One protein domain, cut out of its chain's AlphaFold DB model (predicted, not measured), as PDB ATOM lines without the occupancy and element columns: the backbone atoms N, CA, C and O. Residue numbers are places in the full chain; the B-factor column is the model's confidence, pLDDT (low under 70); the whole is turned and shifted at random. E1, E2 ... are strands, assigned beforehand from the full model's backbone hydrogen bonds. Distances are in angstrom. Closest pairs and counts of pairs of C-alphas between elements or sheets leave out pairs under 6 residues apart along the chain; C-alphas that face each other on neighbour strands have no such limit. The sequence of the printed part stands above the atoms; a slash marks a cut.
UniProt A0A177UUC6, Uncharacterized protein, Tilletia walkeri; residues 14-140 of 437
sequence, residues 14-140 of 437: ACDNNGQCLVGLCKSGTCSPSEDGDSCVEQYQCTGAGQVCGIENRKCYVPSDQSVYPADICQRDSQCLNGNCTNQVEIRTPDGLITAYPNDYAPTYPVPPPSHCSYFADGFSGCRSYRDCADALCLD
ATOM      1  N   ALA A  14     -49.722 -42.356  44.486       94.44
ATOM      2  CA  ALA A  14     -49.773 -40.910  44.347       94.44
ATOM      3  C   ALA A  14     -48.595 -40.238  45.065       94.44
ATOM      4  O   ALA A  14     -48.202 -40.654  46.154       94.44
ATOM      5  N   CYS A  15     -48.066 -39.182  44.461       94.31
ATOM      6  CA  CYS A  15     -46.958 -38.406  44.996       94.31
ATOM      7  C   CYS A  15     -47.062 -36.936  44.573       94.31
ATOM      8  O   CYS A  15     -47.668 -36.607  43.556       94.31
ATOM      9  N   ASP A  16     -46.397 -36.066  45.322       93.00
ATOM     10  CA  ASP A  16     -46.238 -34.641  45.034       93.00
ATOM     11  C   ASP A  16     -44.820 -34.312  44.545       93.00
ATOM     12  O   ASP A  16     -44.602 -33.320  43.851       93.00
ATOM     13  N   ASN A  17     -43.827 -35.115  44.944       89.69
ATOM     14  CA  ASN A  17     -42.425 -34.929  44.584       89.69
ATOM     15  C   ASN A  17     -41.643 -36.253  44.639       89.69
ATOM     16  O   ASN A  17     -42.086 -37.229  45.241       89.69
ATOM     17  N   ASN A  18     -40.450 -36.270  44.037       85.56
ATOM     18  CA  ASN A  18     -39.617 -37.477  43.930       85.56
ATOM     19  C   ASN A  18     -39.159 -38.040  45.285       85.56
ATOM     20  O   ASN A  18     -38.846 -39.221  45.364       85.56
ATOM     21  N   GLY A  19     -39.103 -37.219  46.340       84.06
ATOM     22  CA  GLY A  19     -38.700 -37.659  47.680       84.06
ATOM     23  C   GLY A  19     -39.756 -38.510  48.387       84.06
ATOM     24  O   GLY A  19     -39.442 -39.169  49.372       84.06
ATOM     25  N   GLN A  20     -40.996 -38.514  47.887       89.00
ATOM     26  CA  GLN A  20     -42.062 -39.378  48.390       89.00
ATOM     27  C   GLN A  20     -42.036 -40.778  47.766       89.00
ATOM     28  O   GLN A  20     -42.711 -41.659  48.283       89.00
ATOM     29  N   CYS A  21     -41.286 -41.003  46.684       90.19
ATOM     30  CA  CYS A  21     -41.202 -42.306  46.030       90.19
ATOM     31  C   CYS A  21     -40.052 -43.135  46.611       90.19
ATOM     32  O   CYS A  21     -38.943 -42.630  46.781       90.19
ATOM     33  N   LEU A  22     -40.312 -44.416  46.884       88.81
ATOM     34  CA  LEU A  22     -39.305 -45.381  47.330       88.81
ATOM     35  C   LEU A  22     -38.245 -45.609  46.252       88.81
ATOM     36  O   LEU A  22     -37.051 -45.634  46.537       88.81
ATOM     37  N   VAL A  23     -38.704 -45.754  45.010       89.94
ATOM     38  CA  VAL A  23     -37.895 -45.869  43.795       89.94
ATOM     39  C   VAL A  23     -38.577 -45.108  42.659       89.94
ATOM     40  O   VAL A  23     -39.791 -44.890  42.686       89.94
ATOM     41  N   GLY A  24     -37.811 -44.719  41.643       91.25
ATOM     42  CA  GLY A  24     -38.340 -43.998  40.486       91.25
ATOM     43  C   GLY A  24     -38.584 -42.510  40.746       91.25
ATOM     44  O   GLY A  24     -37.949 -41.884  41.596       91.25
ATOM     45  N   LEU A  25     -39.489 -41.923  39.964       93.44
ATOM     46  CA  LEU A  25     -39.740 -40.481  39.921       93.44
ATOM     47  C   LEU A  25     -41.233 -40.186  40.047       93.44
ATOM     48  O   LEU A  25     -42.074 -40.953  39.579       93.44
ATOM     49  N   CYS A  26     -41.573 -39.035  40.621       93.75
ATOM     50  CA  CYS A  26     -42.948 -38.574  40.682       93.75
ATOM     51  C   CYS A  26     -43.358 -37.948  39.342       93.75
ATOM     52  O   CYS A  26     -43.141 -36.760  39.097       93.75
ATOM     53  N   LYS A  27     -43.946 -38.755  38.454       93.56
ATOM     54  CA  LYS A  27     -44.418 -38.323  37.132       93.56
ATOM     55  C   LYS A  27     -45.934 -38.181  37.155       93.56
ATOM     56  O   LYS A  27     -46.649 -39.125  37.468       93.56
ATOM     57  N   SER A  28     -46.435 -36.994  36.811       93.56
ATOM     58  CA  SER A  28     -47.881 -36.708  36.764       93.56
ATOM     59  C   SER A  28     -48.618 -37.070  38.063       93.56
ATOM     60  O   SER A  28     -49.723 -37.606  38.037       93.56
ATOM     61  N   GLY A  29     -47.978 -36.804  39.204       94.44
ATOM     62  CA  GLY A  29     -48.530 -37.082  40.528       94.44
ATOM     63  C   GLY A  29     -48.533 -38.560  40.923       94.44
ATOM     64  O   GLY A  29     -49.268 -38.932  41.830       94.44
ATOM     65  N   THR A  30     -47.776 -39.419  40.229       95.81
ATOM     66  CA  THR A  30     -47.662 -40.855  40.527       95.81
ATOM     67  C   THR A  30     -46.205 -41.322  40.473       95.81
ATOM     68  O   THR A  30     -45.478 -41.003  39.526       95.81
ATOM     69  N   CYS A  31     -45.766 -42.108  41.456       95.50
ATOM     70  CA  CYS A  31     -44.443 -42.728  41.461       95.50
ATOM     71  C   CYS A  31     -44.332 -43.695  40.282       95.50
ATOM     72  O   CYS A  31     -45.076 -44.667  40.189       95.50
ATOM     73  N   SER A  32     -43.431 -43.408  39.352       94.94
ATOM     74  CA  SER A  32     -43.314 -44.106  38.073       94.94
ATOM     75  C   SER A  32     -41.862 -44.505  37.809       94.94
ATOM     76  O   SER A  32     -40.953 -43.815  38.280       94.94
ATOM     77  N   PRO A  33     -41.620 -45.583  37.041       94.44
ATOM     78  CA  PRO A  33     -40.275 -45.920  36.595       94.44
ATOM     79  C   PRO A  33     -39.620 -44.753  35.847       94.44
ATOM     80  O   PRO A  33     -40.283 -44.030  35.091       94.44
ATOM     81  N   SER A  34     -38.315 -44.583  36.034       93.56
ATOM     82  CA  SER A  34     -37.535 -43.669  35.207       93.56
ATOM     83  C   SER A  34     -37.365 -44.189  33.787       93.56
ATOM     84  O   SER A  34     -37.384 -45.389  33.509       93.56
ATOM     85  N   GLU A  35     -37.121 -43.244  32.898       93.56
ATOM     86  CA  GLU A  35     -36.772 -43.416  31.501       93.56
ATOM     87  C   GLU A  35     -35.402 -42.780  31.241       93.56
ATOM     88  O   GLU A  35     -34.860 -42.033  32.060       93.56
ATOM     89  N   ASP A  36     -34.797 -43.132  30.109       93.00
ATOM     90  CA  ASP A  36     -33.525 -42.542  29.690       93.00
ATOM     91  C   ASP A  36     -33.681 -41.027  29.487       93.00
ATOM     92  O   ASP A  36     -34.621 -40.560  28.842       93.00
ATOM     93  N   GLY A  37     -32.766 -40.251  30.066       93.19
ATOM     94  CA  GLY A  37     -32.769 -38.791  30.031       93.19
ATOM     95  C   GLY A  37     -33.574 -38.098  31.136       93.19
ATOM     96  O   GLY A  37     -33.484 -36.868  31.237       93.19
ATOM     97  N   ASP A  38     -34.307 -38.839  31.974       94.50
ATOM     98  CA  ASP A  38     -34.998 -38.272  33.135       94.50
ATOM     99  C   ASP A  38     -34.021 -37.643  34.124       94.50
ATOM    100  O   ASP A  38     -32.921 -38.145  34.325       94.50
ATOM    101  N   SER A  39     -34.429 -36.560  34.787       93.06
ATOM    102  CA  SER A  39     -33.598 -35.927  35.816       93.06
ATOM    103  C   SER A  39     -33.596 -36.739  37.106       93.06
ATOM    104  O   SER A  39     -34.651 -37.135  37.599       93.06
ATOM    105  N   CYS A  40     -32.414 -36.919  37.681       92.31
ATOM    106  CA  CYS A  40     -32.203 -37.660  38.913       92.31
ATOM    107  C   CYS A  40     -31.267 -36.897  39.856       92.31
ATOM    108  O   CYS A  40     -30.429 -36.090  39.455       92.31
ATOM    109  N   VAL A  41     -31.437 -37.162  41.141       88.31
ATOM    110  CA  VAL A  41     -30.605 -36.687  42.246       88.31
ATOM    111  C   VAL A  41     -29.845 -37.862  42.853       88.31
ATOM    112  O   VAL A  41     -28.683 -37.697  43.214       88.31
ATOM    113  N   GLU A  42     -30.495 -39.027  42.911       86.94
ATOM    114  CA  GLU A  42     -30.025 -40.240  43.578       86.94
ATOM    115  C   GLU A  42     -30.236 -41.477  42.697       86.94
ATOM    116  O   GLU A  42     -31.159 -41.522  41.879       86.94
ATOM    117  N   GLN A  43     -29.419 -42.517  42.892       89.81
ATOM    118  CA  GLN A  43     -29.449 -43.721  42.050       89.81
ATOM    119  C   GLN A  43     -30.791 -44.464  42.080       89.81
ATOM    120  O   GLN A  43     -31.221 -44.984  41.054       89.81
ATOM    121  N   TYR A  44     -31.475 -44.510  43.223       88.50
ATOM    122  CA  TYR A  44     -32.743 -45.242  43.369       88.50
ATOM    123  C   TYR A  44     -33.881 -44.676  42.503       88.50
ATOM    124  O   TYR A  44     -34.907 -45.328  42.296       88.50
ATOM    125  N   GLN A  45     -33.703 -43.462  41.981       91.81
ATOM    126  CA  GLN A  45     -34.632 -42.845  41.045       91.81
ATOM    127  C   GLN A  45     -34.479 -43.413  39.633       91.81
ATOM    128  O   GLN A  45     -35.432 -43.345  38.868       91.81
ATOM    129  N   CYS A  46     -33.326 -44.002  39.300       92.94
ATOM    130  CA  CYS A  46     -33.047 -44.603  38.003       92.94
ATOM    131  C   CYS A  46     -33.339 -46.111  38.022       92.94
ATOM    132  O   CYS A  46     -32.470 -46.932  38.297       92.94
ATOM    133  N   THR A  47     -34.591 -46.473  37.750       91.38
ATOM    134  CA  THR A  47     -35.127 -47.839  37.863       91.38
ATOM    135  C   THR A  47     -35.013 -48.673  36.589       91.38
ATOM    136  O   THR A  47     -35.317 -49.865  36.611       91.38
ATOM    137  N   GLY A  48     -34.658 -48.068  35.450       88.00
ATOM    138  CA  GLY A  48     -34.497 -48.806  34.198       88.00
ATOM    139  C   GLY A  48     -33.342 -49.808  34.277       88.00
ATOM    140  O   GLY A  48     -32.336 -49.567  34.939       88.00
ATOM    141  N   ALA A  49     -33.466 -50.943  33.587       88.50
ATOM    142  CA  ALA A  49     -32.441 -51.985  33.611       88.50
ATOM    143  C   ALA A  49     -31.086 -51.444  33.118       88.50
ATOM    144  O   ALA A  49     -30.941 -51.056  31.959       88.50
ATOM    145  N   GLY A  50     -30.086 -51.437  34.002       88.50
ATOM    146  CA  GLY A  50     -28.766 -50.886  33.702       88.50
ATOM    147  C   GLY A  50     -28.681 -49.356  33.743       88.50
ATOM    148  O   GLY A  50     -27.657 -48.823  33.328       88.50
ATOM    149  N   GLN A  51     -29.712 -48.644  34.202       93.50
ATOM    150  CA  GLN A  51     -29.651 -47.190  34.310       93.50
ATOM    151  C   GLN A  51     -28.871 -46.746  35.543       93.50
ATOM    152  O   GLN A  51     -29.040 -47.290  36.632       93.50
ATOM    153  N   VAL A  52     -28.067 -45.702  35.382       93.69
ATOM    154  CA  VAL A  52     -27.388 -45.011  36.477       93.69
ATOM    155  C   VAL A  52     -27.767 -43.538  36.486       93.69
ATOM    156  O   VAL A  52     -28.069 -42.965  35.436       93.69
ATOM    157  N   CYS A  53     -27.752 -42.922  37.664       92.94
ATOM    158  CA  CYS A  53     -27.883 -41.481  37.801       92.94
ATOM    159  C   CYS A  53     -26.523 -40.826  37.561       92.94
ATOM    160  O   CYS A  53     -25.611 -40.959  38.376       92.94
ATOM    161  N   GLY A  54     -26.367 -40.125  36.438       89.38
ATOM    162  CA  GLY A  54     -25.098 -39.491  36.104       89.38
ATOM    163  C   GLY A  54     -24.737 -38.368  37.068       89.38
ATOM    164  O   GLY A  54     -25.531 -37.459  37.321       89.38
ATOM    165  N   ILE A  55     -23.510 -38.418  37.584       82.12
ATOM    166  CA  ILE A  55     -23.003 -37.460  38.573       82.12
ATOM    167  C   ILE A  55     -22.951 -36.047  37.976       82.12
ATOM    168  O   ILE A  55     -23.388 -35.090  38.610       82.12
ATOM    169  N   GLU A  56     -22.481 -35.916  36.732       83.81
ATOM    170  CA  GLU A  56     -22.307 -34.615  36.073       83.81
ATOM    171  C   GLU A  56     -23.592 -34.091  35.420       83.81
ATOM    172  O   GLU A  56     -23.946 -32.924  35.571       83.81
ATOM    173  N   ASN A  57     -24.306 -34.946  34.680       87.94
ATOM    174  CA  ASN A  57     -25.478 -34.534  33.902       87.94
ATOM    175  C   ASN A  57     -26.786 -34.570  34.710       87.94
ATOM    176  O   ASN A  57     -27.788 -34.037  34.230       87.94
ATOM    177  N   ARG A  58     -26.776 -35.186  35.903       92.19
ATOM    178  CA  ARG A  58     -27.937 -35.389  36.785       92.19
ATOM    179  C   ARG A  58     -29.119 -36.025  36.050       92.19
ATOM    180  O   ARG A  58     -30.270 -35.634  36.249       92.19
ATOM    181  N   LYS A  59     -28.828 -36.984  35.163       94.88
ATOM    182  CA  LYS A  59     -29.827 -37.718  34.379       94.88
ATOM    183  C   LYS A  59     -29.675 -39.226  34.506       94.88
ATOM    184  O   LYS A  59     -28.555 -39.721  34.591       94.88
ATOM    185  N   CYS A  60     -30.793 -39.942  34.459       94.88
ATOM    186  CA  CYS A  60     -30.807 -41.387  34.298       94.88
ATOM    187  C   CYS A  60     -30.361 -41.740  32.883       94.88
ATOM    188  O   CYS A  60     -30.930 -41.233  31.919       94.88
ATOM    189  N   TYR A  61     -29.361 -42.604  32.753       95.12
ATOM    190  CA  TYR A  61     -28.941 -43.129  31.456       95.12
ATOM    191  C   TYR A  61     -28.361 -44.528  31.579       95.12
ATOM    192  O   TYR A  61     -28.019 -44.952  32.677       95.12
ATOM    193  N   VAL A  62     -28.253 -45.256  30.466       93.88
ATOM    194  CA  VAL A  62     -27.565 -46.556  30.422       93.88
ATOM    195  C   VAL A  62     -26.136 -46.340  29.914       93.88
ATOM    196  O   VAL A  62     -25.965 -46.044  28.730       93.88
ATOM    197  N   PRO A  63     -25.103 -46.475  30.768       93.69
ATOM    198  CA  PRO A  63     -23.719 -46.445  30.320       93.69
ATOM    199  C   PRO A  63     -23.452 -47.532  29.281       93.69
ATOM    200  O   PRO A  63     -23.969 -48.648  29.395       93.69
ATOM    201  N   SER A  64     -22.608 -47.211  28.302       93.88
ATOM    202  CA  SER A  64     -22.042 -48.204  27.389       93.88
ATOM    203  C   SER A  64     -21.242 -49.250  28.166       93.88
ATOM    204  O   SER A  64     -20.711 -48.966  29.246       93.88
ATOM    205  N   ASP A  65     -21.100 -50.445  27.596       94.50
ATOM    206  CA  ASP A  65     -20.221 -51.455  28.180       94.50
ATOM    207  C   ASP A  65     -18.780 -50.922  28.271       94.50
ATOM    208  O   ASP A  65     -18.316 -50.202  27.383       94.50
ATOM    209  N   GLN A  66     -18.094 -51.266  29.362       92.62
ATOM    210  CA  GLN A  66     -16.713 -50.888  29.667       92.62
ATOM    211  C   GLN A  66     -16.455 -49.375  29.564       92.62
ATOM    212  O   GLN A  66     -15.450 -48.941  29.005       92.62
ATOM    213  N   SER A  67     -17.370 -48.555  30.086       92.50
ATOM    214  CA  SER A  67     -17.242 -47.088  30.058       92.50
ATOM    215  C   SER A  67     -17.262 -46.427  31.433       92.50
ATOM    216  O   SER A  67     -16.933 -45.247  31.547       92.50
ATOM    217  N   VAL A  68     -17.626 -47.178  32.473       91.69
ATOM    218  CA  VAL A  68     -17.733 -46.679  33.844       91.69
ATOM    219  C   VAL A  68     -16.428 -46.947  34.593       91.69
ATOM    220  O   VAL A  68     -15.897 -48.063  34.561       91.69
ATOM    221  N   TYR A  69     -15.898 -45.911  35.243       91.00
ATOM    222  CA  TYR A  69     -14.658 -45.981  36.009       91.00
ATOM    223  C   TYR A  69     -14.884 -46.521  37.425       91.00
ATOM    224  O   TYR A  69     -16.017 -46.549  37.903       91.00
ATOM    225  N   PRO A  70     -13.817 -46.948  38.117       90.25
ATOM    226  CA  PRO A  70     -13.897 -47.321  39.521       90.25
ATOM    227  C   PRO A  70     -14.543 -46.258  40.410       90.25
ATOM    228  O   PRO A  70     -14.418 -45.063  40.150       90.25
ATOM    229  N   ALA A  71     -15.204 -46.711  41.474       85.31
ATOM    230  CA  ALA A  71     -15.993 -45.911  42.413       85.31
ATOM    231  C   ALA A  71     -17.191 -45.150  41.805       85.31
ATOM    232  O   ALA A  71     -17.997 -44.612  42.564       85.31
ATOM    233  N   ASP A  72     -17.386 -45.156  40.484       88.19
ATOM    234  CA  ASP A  72     -18.614 -44.659  39.868       88.19
ATOM    235  C   ASP A  72     -19.732 -45.707  39.967       88.19
ATOM    236  O   ASP A  72     -19.489 -46.915  40.070       88.19
ATOM    237  N   ILE A  73     -20.978 -45.232  39.961       89.56
ATOM    238  CA  ILE A  73     -22.165 -46.071  40.139       89.56
ATOM    239  C   ILE A  73     -22.344 -47.004  38.938       89.56
ATOM    240  O   ILE A  73     -22.249 -46.586  37.783       89.56
ATOM    241  N   CYS A  74     -22.686 -48.257  39.217       91.88
ATOM    242  CA  CYS A  74     -23.003 -49.270  38.222       91.88
ATOM    243  C   CYS A  74     -24.244 -50.072  38.626       91.88
ATOM    244  O   CYS A  74     -24.721 -50.024  39.758       91.88
ATOM    245  N   GLN A  75     -24.784 -50.813  37.666       91.88
ATOM    246  CA  GLN A  75     -25.871 -51.772  37.873       91.88
ATOM    247  C   GLN A  75     -25.490 -53.180  37.407       91.88
ATOM    248  O   GLN A  75     -26.125 -54.157  37.799       91.88
ATOM    249  N   ARG A  76     -24.498 -53.296  36.514       92.69
ATOM    250  CA  ARG A  76     -24.030 -54.564  35.949       92.69
ATOM    251  C   ARG A  76     -22.534 -54.513  35.676       92.69
ATOM    252  O   ARG A  76     -22.016 -53.486  35.247       92.69
ATOM    253  N   ASP A  77     -21.892 -55.665  35.810       94.31
ATOM    254  CA  ASP A  77     -20.467 -55.881  35.549       94.31
ATOM    255  C   ASP A  77     -20.002 -55.347  34.195       94.31
ATOM    256  O   ASP A  77     -18.966 -54.694  34.112       94.31
ATOM    257  N   SER A  78     -20.794 -55.558  33.137       95.06
ATOM    258  CA  SER A  78     -20.416 -55.169  31.773       95.06
ATOM    259  C   SER A  78     -20.197 -53.667  31.600       95.06
ATOM    260  O   SER A  78     -19.492 -53.271  30.679       95.06
ATOM    261  N   GLN A  79     -20.757 -52.831  32.478       95.19
ATOM    262  CA  GLN A  79     -20.622 -51.373  32.425       95.19
ATOM    263  C   GLN A  79     -19.246 -50.909  32.905       95.19
ATOM    264  O   GLN A  79     -18.724 -49.905  32.417       95.19
ATOM    265  N   CYS A  80     -18.660 -51.648  33.846       94.31
ATOM    266  CA  CYS A  80     -17.408 -51.303  34.492       94.31
ATOM    267  C   CYS A  80     -16.214 -51.617  33.595       94.31
ATOM    268  O   CYS A  80     -16.145 -52.682  32.983       94.31
ATOM    269  N   LEU A  81     -15.227 -50.720  33.574       93.31
ATOM    270  CA  LEU A  81     -13.974 -50.923  32.839       93.31
ATOM    271  C   LEU A  81     -13.236 -52.199  33.263       93.31
ATOM    272  O   LEU A  81     -12.643 -52.874  32.428       93.31
ATOM    273  N   ASN A  82     -13.305 -52.563  34.544       90.62
ATOM    274  CA  ASN A  82     -12.729 -53.806  35.061       90.62
ATOM    275  C   ASN A  82     -13.689 -55.003  35.038       90.62
ATOM    276  O   ASN A  82     -13.315 -56.085  35.485       90.62
ATOM    277  N   GLY A  83     -14.915 -54.816  34.546       93.75
ATOM    278  CA  GLY A  83     -15.913 -55.873  34.462       93.75
ATOM    279  C   GLY A  83     -16.492 -56.321  35.806       93.75
ATOM    280  O   GLY A  83     -16.961 -57.451  35.876       93.75
ATOM    281  N   ASN A  84     -16.423 -55.512  36.870       92.44
ATOM    282  CA  ASN A  84     -16.923 -55.914  38.189       92.44
ATOM    283  C   ASN A  84     -17.632 -54.773  38.936       92.44
ATOM    284  O   ASN A  84     -17.000 -53.803  39.370       92.44
ATOM    285  N   CYS A  85     -18.941 -54.947  39.119       92.50
ATOM    286  CA  CYS A  85     -19.858 -54.064  39.823       92.50
ATOM    287  C   CYS A  85     -20.182 -54.632  41.217       92.50
ATOM    288  O   CYS A  85     -20.776 -55.701  41.342       92.50
ATOM    289  N   THR A  86     -19.802 -53.921  42.282       89.75
ATOM    290  CA  THR A  86     -19.854 -54.418  43.668       89.75
ATOM    291  C   THR A  86     -20.644 -53.498  44.597       89.75
ATOM    292  O   THR A  86     -20.739 -52.296  44.376       89.75
ATOM    293  N   ASN A  87     -21.185 -54.054  45.682       79.94
ATOM    294  CA  ASN A  87     -21.868 -53.304  46.748       79.94
ATOM    295  C   ASN A  87     -20.910 -52.838  47.858       79.94
ATOM    296  O   ASN A  87     -21.351 -52.295  48.869       79.94
ATOM    297  N   GLN A  88     -19.608 -53.109  47.721       68.44
ATOM    298  CA  GLN A  88     -18.603 -52.712  48.700       68.44
ATOM    299  C   GLN A  88     -18.085 -51.313  48.370       68.44
ATOM    300  O   GLN A  88     -17.511 -51.093  47.305       68.44
ATOM    301  N   VAL A  89     -18.296 -50.377  49.294       62.41
ATOM    302  CA  VAL A  89     -18.022 -48.956  49.080       62.41
ATOM    303  C   VAL A  89     -16.867 -48.518  49.977       62.41
ATOM    304  O   VAL A  89     -17.038 -47.999  51.077       62.41
ATOM    305  N   GLU A  90     -15.650 -48.732  49.502       67.12
ATOM    306  CA  GLU A  90     -14.549 -47.863  49.899       67.12
ATOM    307  C   GLU A  90     -14.554 -46.694  48.919       67.12
ATOM    308  O   GLU A  90     -14.553 -46.928  47.716       67.12
ATOM    309  N   ILE A  91     -14.640 -45.453  49.405       68.56
ATOM    310  CA  ILE A  91     -14.533 -44.256  48.563       68.56
ATOM    311  C   ILE A  91     -13.285 -43.494  48.986       68.56
ATOM    312  O   ILE A  91     -13.182 -42.984  50.102       68.56
ATOM    313  N   ARG A  92     -12.338 -43.373  48.061       73.81
ATOM    314  CA  ARG A  92     -11.164 -42.505  48.196       73.81
ATOM    315  C   ARG A  92     -11.567 -41.056  47.930       73.81
ATOM    316  O   ARG A  92     -11.948 -40.703  46.813       73.81
ATOM    317  N   THR A  93     -11.493 -40.222  48.960       66.62
ATOM    318  CA  THR A  93     -11.761 -38.778  48.892       66.62
ATOM    319  C   THR A  93     -10.450 -37.983  48.930       66.62
ATOM    320  O   THR A  93      -9.417 -38.557  49.274       66.62
ATOM    321  N   PRO A  94     -10.452 -36.671  48.606       62.53
ATOM    322  CA  PRO A  94      -9.239 -35.854  48.705       62.53
ATOM    323  C   PRO A  94      -8.608 -35.835  50.108       62.53
ATOM    324  O   PRO A  94      -7.399 -35.631  50.219       62.53
ATOM    325  N   ASP A  95      -9.423 -36.036  51.149       62.00
ATOM    326  CA  ASP A  95      -9.017 -35.999  52.559       62.00
ATOM    327  C   ASP A  95      -8.636 -37.390  53.108       62.00
ATOM    328  O   ASP A  95      -8.164 -37.501  54.242       62.00
ATOM    329  N   GLY A  96      -8.827 -38.444  52.306       63.19
ATOM    330  CA  GLY A  96      -8.447 -39.823  52.600       63.19
ATOM    331  C   GLY A  96      -9.508 -40.871  52.228       63.19
ATOM    332  O   GLY A  96     -10.550 -40.551  51.642       63.19
ATOM    333  N   LEU A  97      -9.269 -42.140  52.566       66.56
ATOM    334  CA  LEU A  97     -10.197 -43.253  52.403       66.56
ATOM    335  C   LEU A  97     -11.361 -43.102  53.386       66.56
ATOM    336  O   LEU A  97     -11.229 -43.301  54.595       66.56
ATOM    337  N   ILE A  98     -12.544 -42.822  52.853       57.28
ATOM    338  CA  ILE A  98     -13.790 -42.987  53.586       57.28
ATOM    339  C   ILE A  98     -14.281 -44.402  53.294       57.28
ATOM    340  O   ILE A  98     -14.812 -44.692  52.222       57.28
ATOM    341  N   THR A  99     -14.109 -45.314  54.250       54.75
ATOM    342  CA  THR A  99     -14.863 -46.572  54.222       54.75
ATOM    343  C   THR A  99     -16.306 -46.241  54.554       54.75
ATOM    344  O   THR A  99     -16.641 -45.998  55.714       54.75
ATOM    345  N   ALA A 100     -17.163 -46.212  53.541       50.31
ATOM    346  CA  ALA A 100     -18.593 -46.217  53.764       50.31
ATOM    347  C   ALA A 100     -18.969 -47.665  54.093       50.31
ATOM    348  O   ALA A 100     -19.233 -48.475  53.208       50.31
ATOM    349  N   TYR A 101     -18.935 -48.026  55.378       49.84
ATOM    350  CA  TYR A 101     -19.528 -49.291  55.792       49.84
ATOM    351  C   TYR A 101     -21.014 -49.259  55.415       49.84
ATOM    352  O   TYR A 101     -21.727 -48.371  55.890       49.84
ATOM    353  N   PRO A 102     -21.513 -50.223  54.621       47.84
ATOM    354  CA  PRO A 102     -22.921 -50.257  54.235       47.84
ATOM    355  C   PRO A 102     -23.877 -50.482  55.424       47.84
ATOM    356  O   PRO A 102     -25.083 -50.359  55.250       47.84
ATOM    357  N   ASN A 103     -23.365 -50.784  56.627       48.25
ATOM    358  CA  ASN A 103     -24.176 -51.281  57.743       48.25
ATOM    359  C   ASN A 103     -24.193 -50.396  59.006       48.25
ATOM    360  O   ASN A 103     -25.078 -50.592  59.835       48.25
ATOM    361  N   ASP A 104     -23.274 -49.435  59.174       46.59
ATOM    362  CA  ASP A 104     -23.170 -48.676  60.440       46.59
ATOM    363  C   ASP A 104     -23.980 -47.370  60.453       46.59
ATOM    364  O   ASP A 104     -24.299 -46.847  61.523       46.59
ATOM    365  N   TYR A 105     -24.401 -46.869  59.288       45.34
ATOM    366  CA  TYR A 105     -25.300 -45.718  59.190       45.34
ATOM    367  C   TYR A 105     -26.720 -46.147  58.801       45.34
ATOM    368  O   TYR A 105     -27.155 -46.048  57.662       45.34
ATOM    369  N   ALA A 106     -27.445 -46.536  59.849       44.19
ATOM    370  CA  ALA A 106     -28.892 -46.448  60.014       44.19
ATOM    371  C   ALA A 106     -29.787 -47.539  59.362       44.19
ATOM    372  O   ALA A 106     -30.012 -47.530  58.154       44.19
ATOM    373  N   PRO A 107     -30.491 -48.361  60.172       48.03
ATOM    374  CA  PRO A 107     -31.594 -49.222  59.717       48.03
ATOM    375  C   PRO A 107     -32.862 -48.447  59.287       48.03
ATOM    376  O   PRO A 107     -33.947 -49.020  59.218       48.03
ATOM    377  N   THR A 108     -32.769 -47.135  59.041       52.66
ATOM    378  CA  THR A 108     -33.920 -46.270  58.731       52.66
ATOM    379  C   THR A 108     -34.096 -45.966  57.248       52.66
ATOM    380  O   THR A 108     -35.152 -45.445  56.892       52.66
ATOM    381  N   TYR A 109     -33.121 -46.275  56.384       56.03
ATOM    382  CA  TYR A 109     -33.287 -46.118  54.937       56.03
ATOM    383  C   TYR A 109     -33.628 -47.467  54.282       56.03
ATOM    384  O   TYR A 109     -32.824 -48.393  54.344       56.03
ATOM    385  N   PRO A 110     -34.811 -47.607  53.654       66.69
ATOM    386  CA  PRO A 110     -35.266 -48.870  53.065       66.69
ATOM    387  C   PRO A 110     -34.570 -49.236  51.743       66.69
ATOM    388  O   PRO A 110     -34.885 -50.275  51.167       66.69
ATOM    389  N   VAL A 111     -33.648 -48.407  51.244       67.56
ATOM    390  CA  VAL A 111     -32.989 -48.619  49.952       67.56
ATOM    391  C   VAL A 111     -31.519 -48.976  50.178       67.56
ATOM    392  O   VAL A 111     -30.821 -48.206  50.841       67.56
ATOM    393  N   PRO A 112     -31.032 -50.119  49.655       68.38
ATOM    394  CA  PRO A 112     -29.620 -50.463  49.746       68.38
ATOM    395  C   PRO A 112     -28.763 -49.407  49.027       68.38
ATOM    396  O   PRO A 112     -29.218 -48.829  48.032       68.38
ATOM    397  N   PRO A 113     -27.531 -49.150  49.504       74.62
ATOM    398  CA  PRO A 113     -26.616 -48.254  48.813       74.62
ATOM    399  C   PRO A 113     -26.376 -48.745  47.378       74.62
ATOM    400  O   PRO A 113     -26.400 -49.957  47.130       74.62
ATOM    401  N   PRO A 114     -26.175 -47.825  46.418       83.62
ATOM    402  CA  PRO A 114     -25.940 -48.206  45.036       83.62
ATOM    403  C   PRO A 114     -24.652 -49.020  44.894       83.62
ATOM    404  O   PRO A 114     -23.703 -48.843  45.656       83.62
ATOM    405  N   SER A 115     -24.618 -49.912  43.908       88.38
ATOM    406  CA  SER A 115     -23.400 -50.625  43.532       88.38
ATOM    407  C   SER A 115     -22.434 -49.686  42.804       88.38
ATOM    408  O   SER A 115     -22.856 -48.776  42.086       88.38
ATOM    409  N   HIS A 116     -21.138 -49.933  42.953       89.94
ATOM    410  CA  HIS A 116     -20.062 -49.172  42.329       89.94
ATOM    411  C   HIS A 116     -19.097 -50.092  41.589       89.94
ATOM    412  O   HIS A 116     -18.904 -51.252  41.963       89.94
ATOM    413  N   CYS A 117     -18.468 -49.580  40.533       91.50
ATOM    414  CA  CYS A 117     -17.399 -50.318  39.883       91.50
ATOM    415  C   CYS A 117     -16.229 -50.467  40.853       91.50
ATOM    416  O   CYS A 117     -15.790 -49.500  41.478       91.50
ATOM    417  N   SER A 118     -15.732 -51.692  40.988       90.44
ATOM    418  CA  SER A 118     -14.604 -51.972  41.876       90.44
ATOM    419  C   SER A 118     -13.330 -51.259  41.413       90.44
ATOM    420  O   SER A 118     -13.210 -50.835  40.263       90.44
ATOM    421  N   TYR A 119     -12.364 -51.129  42.316       91.31
ATOM    422  CA  TYR A 119     -11.060 -50.565  41.994       91.31
ATOM    423  C   TYR A 119     -10.247 -51.439  41.038       91.31
ATOM    424  O   TYR A 119     -10.410 -52.659  40.962       91.31
ATOM    425  N   PHE A 120      -9.356 -50.799  40.287       92.94
ATOM    426  CA  PHE A 120      -8.399 -51.470  39.427       92.94
ATOM    427  C   PHE A 120      -7.327 -52.178  40.258       92.94
ATOM    428  O   PHE A 120      -6.719 -51.591  41.155       92.94
ATOM    429  N   ALA A 121      -7.096 -53.449  39.937       91.38
ATOM    430  CA  ALA A 121      -6.002 -54.221  40.508       91.38
ATOM    431  C   ALA A 121      -4.643 -53.709  40.005       91.38
ATOM    432  O   ALA A 121      -4.552 -53.023  38.982       91.38
ATOM    433  N   ASP A 122      -3.580 -54.084  40.714       90.50
ATOM    434  CA  ASP A 122      -2.214 -53.823  40.270       90.50
ATOM    435  C   ASP A 122      -1.965 -54.393  38.858       90.50
ATOM    436  O   ASP A 122      -2.438 -55.476  38.502       90.50
ATOM    437  N   GLY A 123      -1.266 -53.627  38.025       92.94
ATOM    438  CA  GLY A 123      -1.012 -53.910  36.613       92.94
ATOM    439  C   GLY A 123      -2.132 -53.526  35.638       92.94
ATOM    440  O   GLY A 123      -1.905 -53.569  34.428       92.94
ATOM    441  N   PHE A 124      -3.320 -53.128  36.106       94.19
ATOM    442  CA  PHE A 124      -4.422 -52.749  35.217       94.19
ATOM    443  C   PHE A 124      -4.187 -51.368  34.582       94.19
ATOM    444  O   PHE A 124      -3.878 -50.393  35.274       94.19
ATOM    445  N   SER A 125      -4.342 -51.273  33.260       93.56
ATOM    446  CA  SER A 125      -4.183 -50.027  32.498       93.56
ATOM    447  C   SER A 125      -5.516 -49.310  32.277       93.56
ATOM    448  O   SER A 125      -6.561 -49.941  32.163       93.56
ATOM    449  N   GLY A 126      -5.475 -47.986  32.154       90.88
ATOM    450  CA  GLY A 126      -6.650 -47.126  31.999       90.88
ATOM    451  C   GLY A 126      -7.040 -46.360  33.265       90.88
ATOM    452  O   GLY A 126      -8.107 -45.754  33.291       90.88
ATOM    453  N   CYS A 127      -6.204 -46.354  34.307       94.12
ATOM    454  CA  CYS A 127      -6.426 -45.476  35.454       94.12
ATOM    455  C   CYS A 127      -6.194 -44.006  35.059       94.12
ATOM    456  O   CYS A 127      -5.341 -43.694  34.224       94.12
ATOM    457  N   ARG A 128      -6.952 -43.094  35.669       92.25
ATOM    458  CA  ARG A 128      -6.811 -41.637  35.510       92.25
ATOM    459  C   ARG A 128      -6.058 -41.033  36.686       92.25
ATOM    460  O   ARG A 128      -5.323 -40.064  36.523       92.25
ATOM    461  N   SER A 129      -6.280 -41.584  37.876       90.00
ATOM    462  CA  SER A 129      -5.667 -41.143  39.129       90.00
ATOM    463  C   SER A 129      -5.509 -42.314  40.098       90.00
ATOM    464  O   SER A 129      -6.068 -43.389  39.879       90.00
ATOM    465  N   TYR A 130      -4.785 -42.102  41.200       87.88
ATOM    466  CA  TYR A 130      -4.633 -43.108  42.260       87.88
ATOM    467  C   TYR A 130      -5.978 -43.591  42.826       87.88
ATOM    468  O   TYR A 130      -6.062 -44.707  43.327       87.88
ATOM    469  N   ARG A 131      -7.036 -42.771  42.730       87.75
ATOM    470  CA  ARG A 131      -8.377 -43.129  43.200       87.75
ATOM    471  C   ARG A 131      -9.005 -44.254  42.397       87.75
ATOM    472  O   ARG A 131      -9.933 -44.864  42.896       87.75
ATOM    473  N   ASP A 132      -8.522 -44.529  41.189       90.38
ATOM    474  CA  ASP A 132      -9.033 -45.637  40.389       90.38
ATOM    475  C   ASP A 132      -8.379 -46.977  40.787       90.38
ATOM    476  O   ASP A 132      -8.880 -48.034  40.417       90.38
ATOM    477  N   CYS A 133      -7.281 -46.958  41.550       90.94
ATOM    478  CA  CYS A 133      -6.505 -48.143  41.913       90.94
ATOM    479  C   CYS A 133      -6.849 -48.650  43.323       90.94
ATOM    480  O   CYS A 133      -7.084 -47.865  44.242       90.94
ATOM    481  N   ALA A 134      -6.841 -49.974  43.498       87.06
ATOM    482  CA  ALA A 134      -7.139 -50.615  44.778       87.06
ATOM    483  C   ALA A 134      -5.989 -50.377  45.762       87.06
ATOM    484  O   ALA A 134      -6.122 -49.588  46.690       87.06
ATOM    485  N   ASP A 135      -4.823 -50.959  45.491       84.94
ATOM    486  CA  ASP A 135      -3.677 -50.939  46.409       84.94
ATOM    487  C   ASP A 135      -2.434 -50.282  45.796       84.94
ATOM    488  O   ASP A 135      -1.307 -50.565  46.179       84.94
ATOM    489  N   ALA A 136      -2.627 -49.402  44.813       91.25
ATOM    490  CA  ALA A 136      -1.548 -48.891  43.974       91.25
ATOM    491  C   ALA A 136      -1.709 -47.399  43.651       91.25
ATOM    492  O   ALA A 136      -2.716 -46.766  43.976       91.25
ATOM    493  N   LEU A 137      -0.697 -46.839  42.995       93.19
ATOM    494  CA  LEU A 137      -0.737 -45.519  42.379       93.19
ATOM    495  C   LEU A 137      -1.085 -45.656  40.899       93.19
ATOM    496  O   LEU A 137      -0.770 -46.662  40.269       93.19
ATOM    497  N   CYS A 138      -1.686 -44.622  40.318       94.38
ATOM    498  CA  CYS A 138      -1.844 -44.558  38.872       94.38
ATOM    499  C   CYS A 138      -0.608 -43.913  38.240       94.38
ATOM    500  O   CYS A 138      -0.478 -42.690  38.241       94.38
ATOM    501  N   LEU A 139       0.294 -44.740  37.716       94.00
ATOM    502  CA  LEU A 139       1.556 -44.320  37.108       94.00
ATOM    503  C   LEU A 139       1.525 -44.638  35.614       94.00
ATOM    504  O   LEU A 139       1.333 -45.789  35.213       94.00
ATOM    505  N   ASP A 140       1.680 -43.606  34.783       93.88
ATOM    506  CA  ASP A 140       1.592 -43.706  33.319       93.88
ATOM    507  C   ASP A 140       0.299 -44.397  32.844       93.88
ATOM    508  O   ASP A 140       0.298 -45.241  31.945       93.88
TER     509      ASP A 140
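AT A GLANCE: This is residues 14 to 140 of the 437 residues of an uncharacterized protein of Tilletia walkeri (UniProt A0A177UUC6). With little regular structure, this is an elongated row of loops, hairpin E1-E2 at one end, E6 at the other, E5 in the middle, hairpin E3-E4 to one side. Of 127 printed residues, 22 are in six named strands, E1 to E6 in order: all strand, with two antiparallel pairs. It is compact, radius of gyration of the C-alphas 15.9 A, spanning 51 by 33 by 22 A.

IN THESE COORDINATES: Find C-alpha 25 at (-39.740, -40.481, 39.921); E1 is residues 25 to 27, E2 30 to 32. E3, 89 to 93, and E4, 96 to 100, span 12.0 A each. E5 is 115 to 117; E6, 137 to 139, ends at (1.556, -44.320, 37.108).

HOW THE PARTS SIT: Look within hydrogen-bond range: N 25 and O 32 in hairpin E1-E2, 2.9 A; N 91 and O 98 in hairpin E3-E4, 2.9 A. E5 pairs antiparallel with residues 73 to 74 and 85 to 86. E6 is apart from E5.

THE WHOLE: The printed part has no cut. Links E2-E3, E4-E5 and E5-E6 are long. Residues 88 to 91 and 93 to 112 have pLDDT under 70.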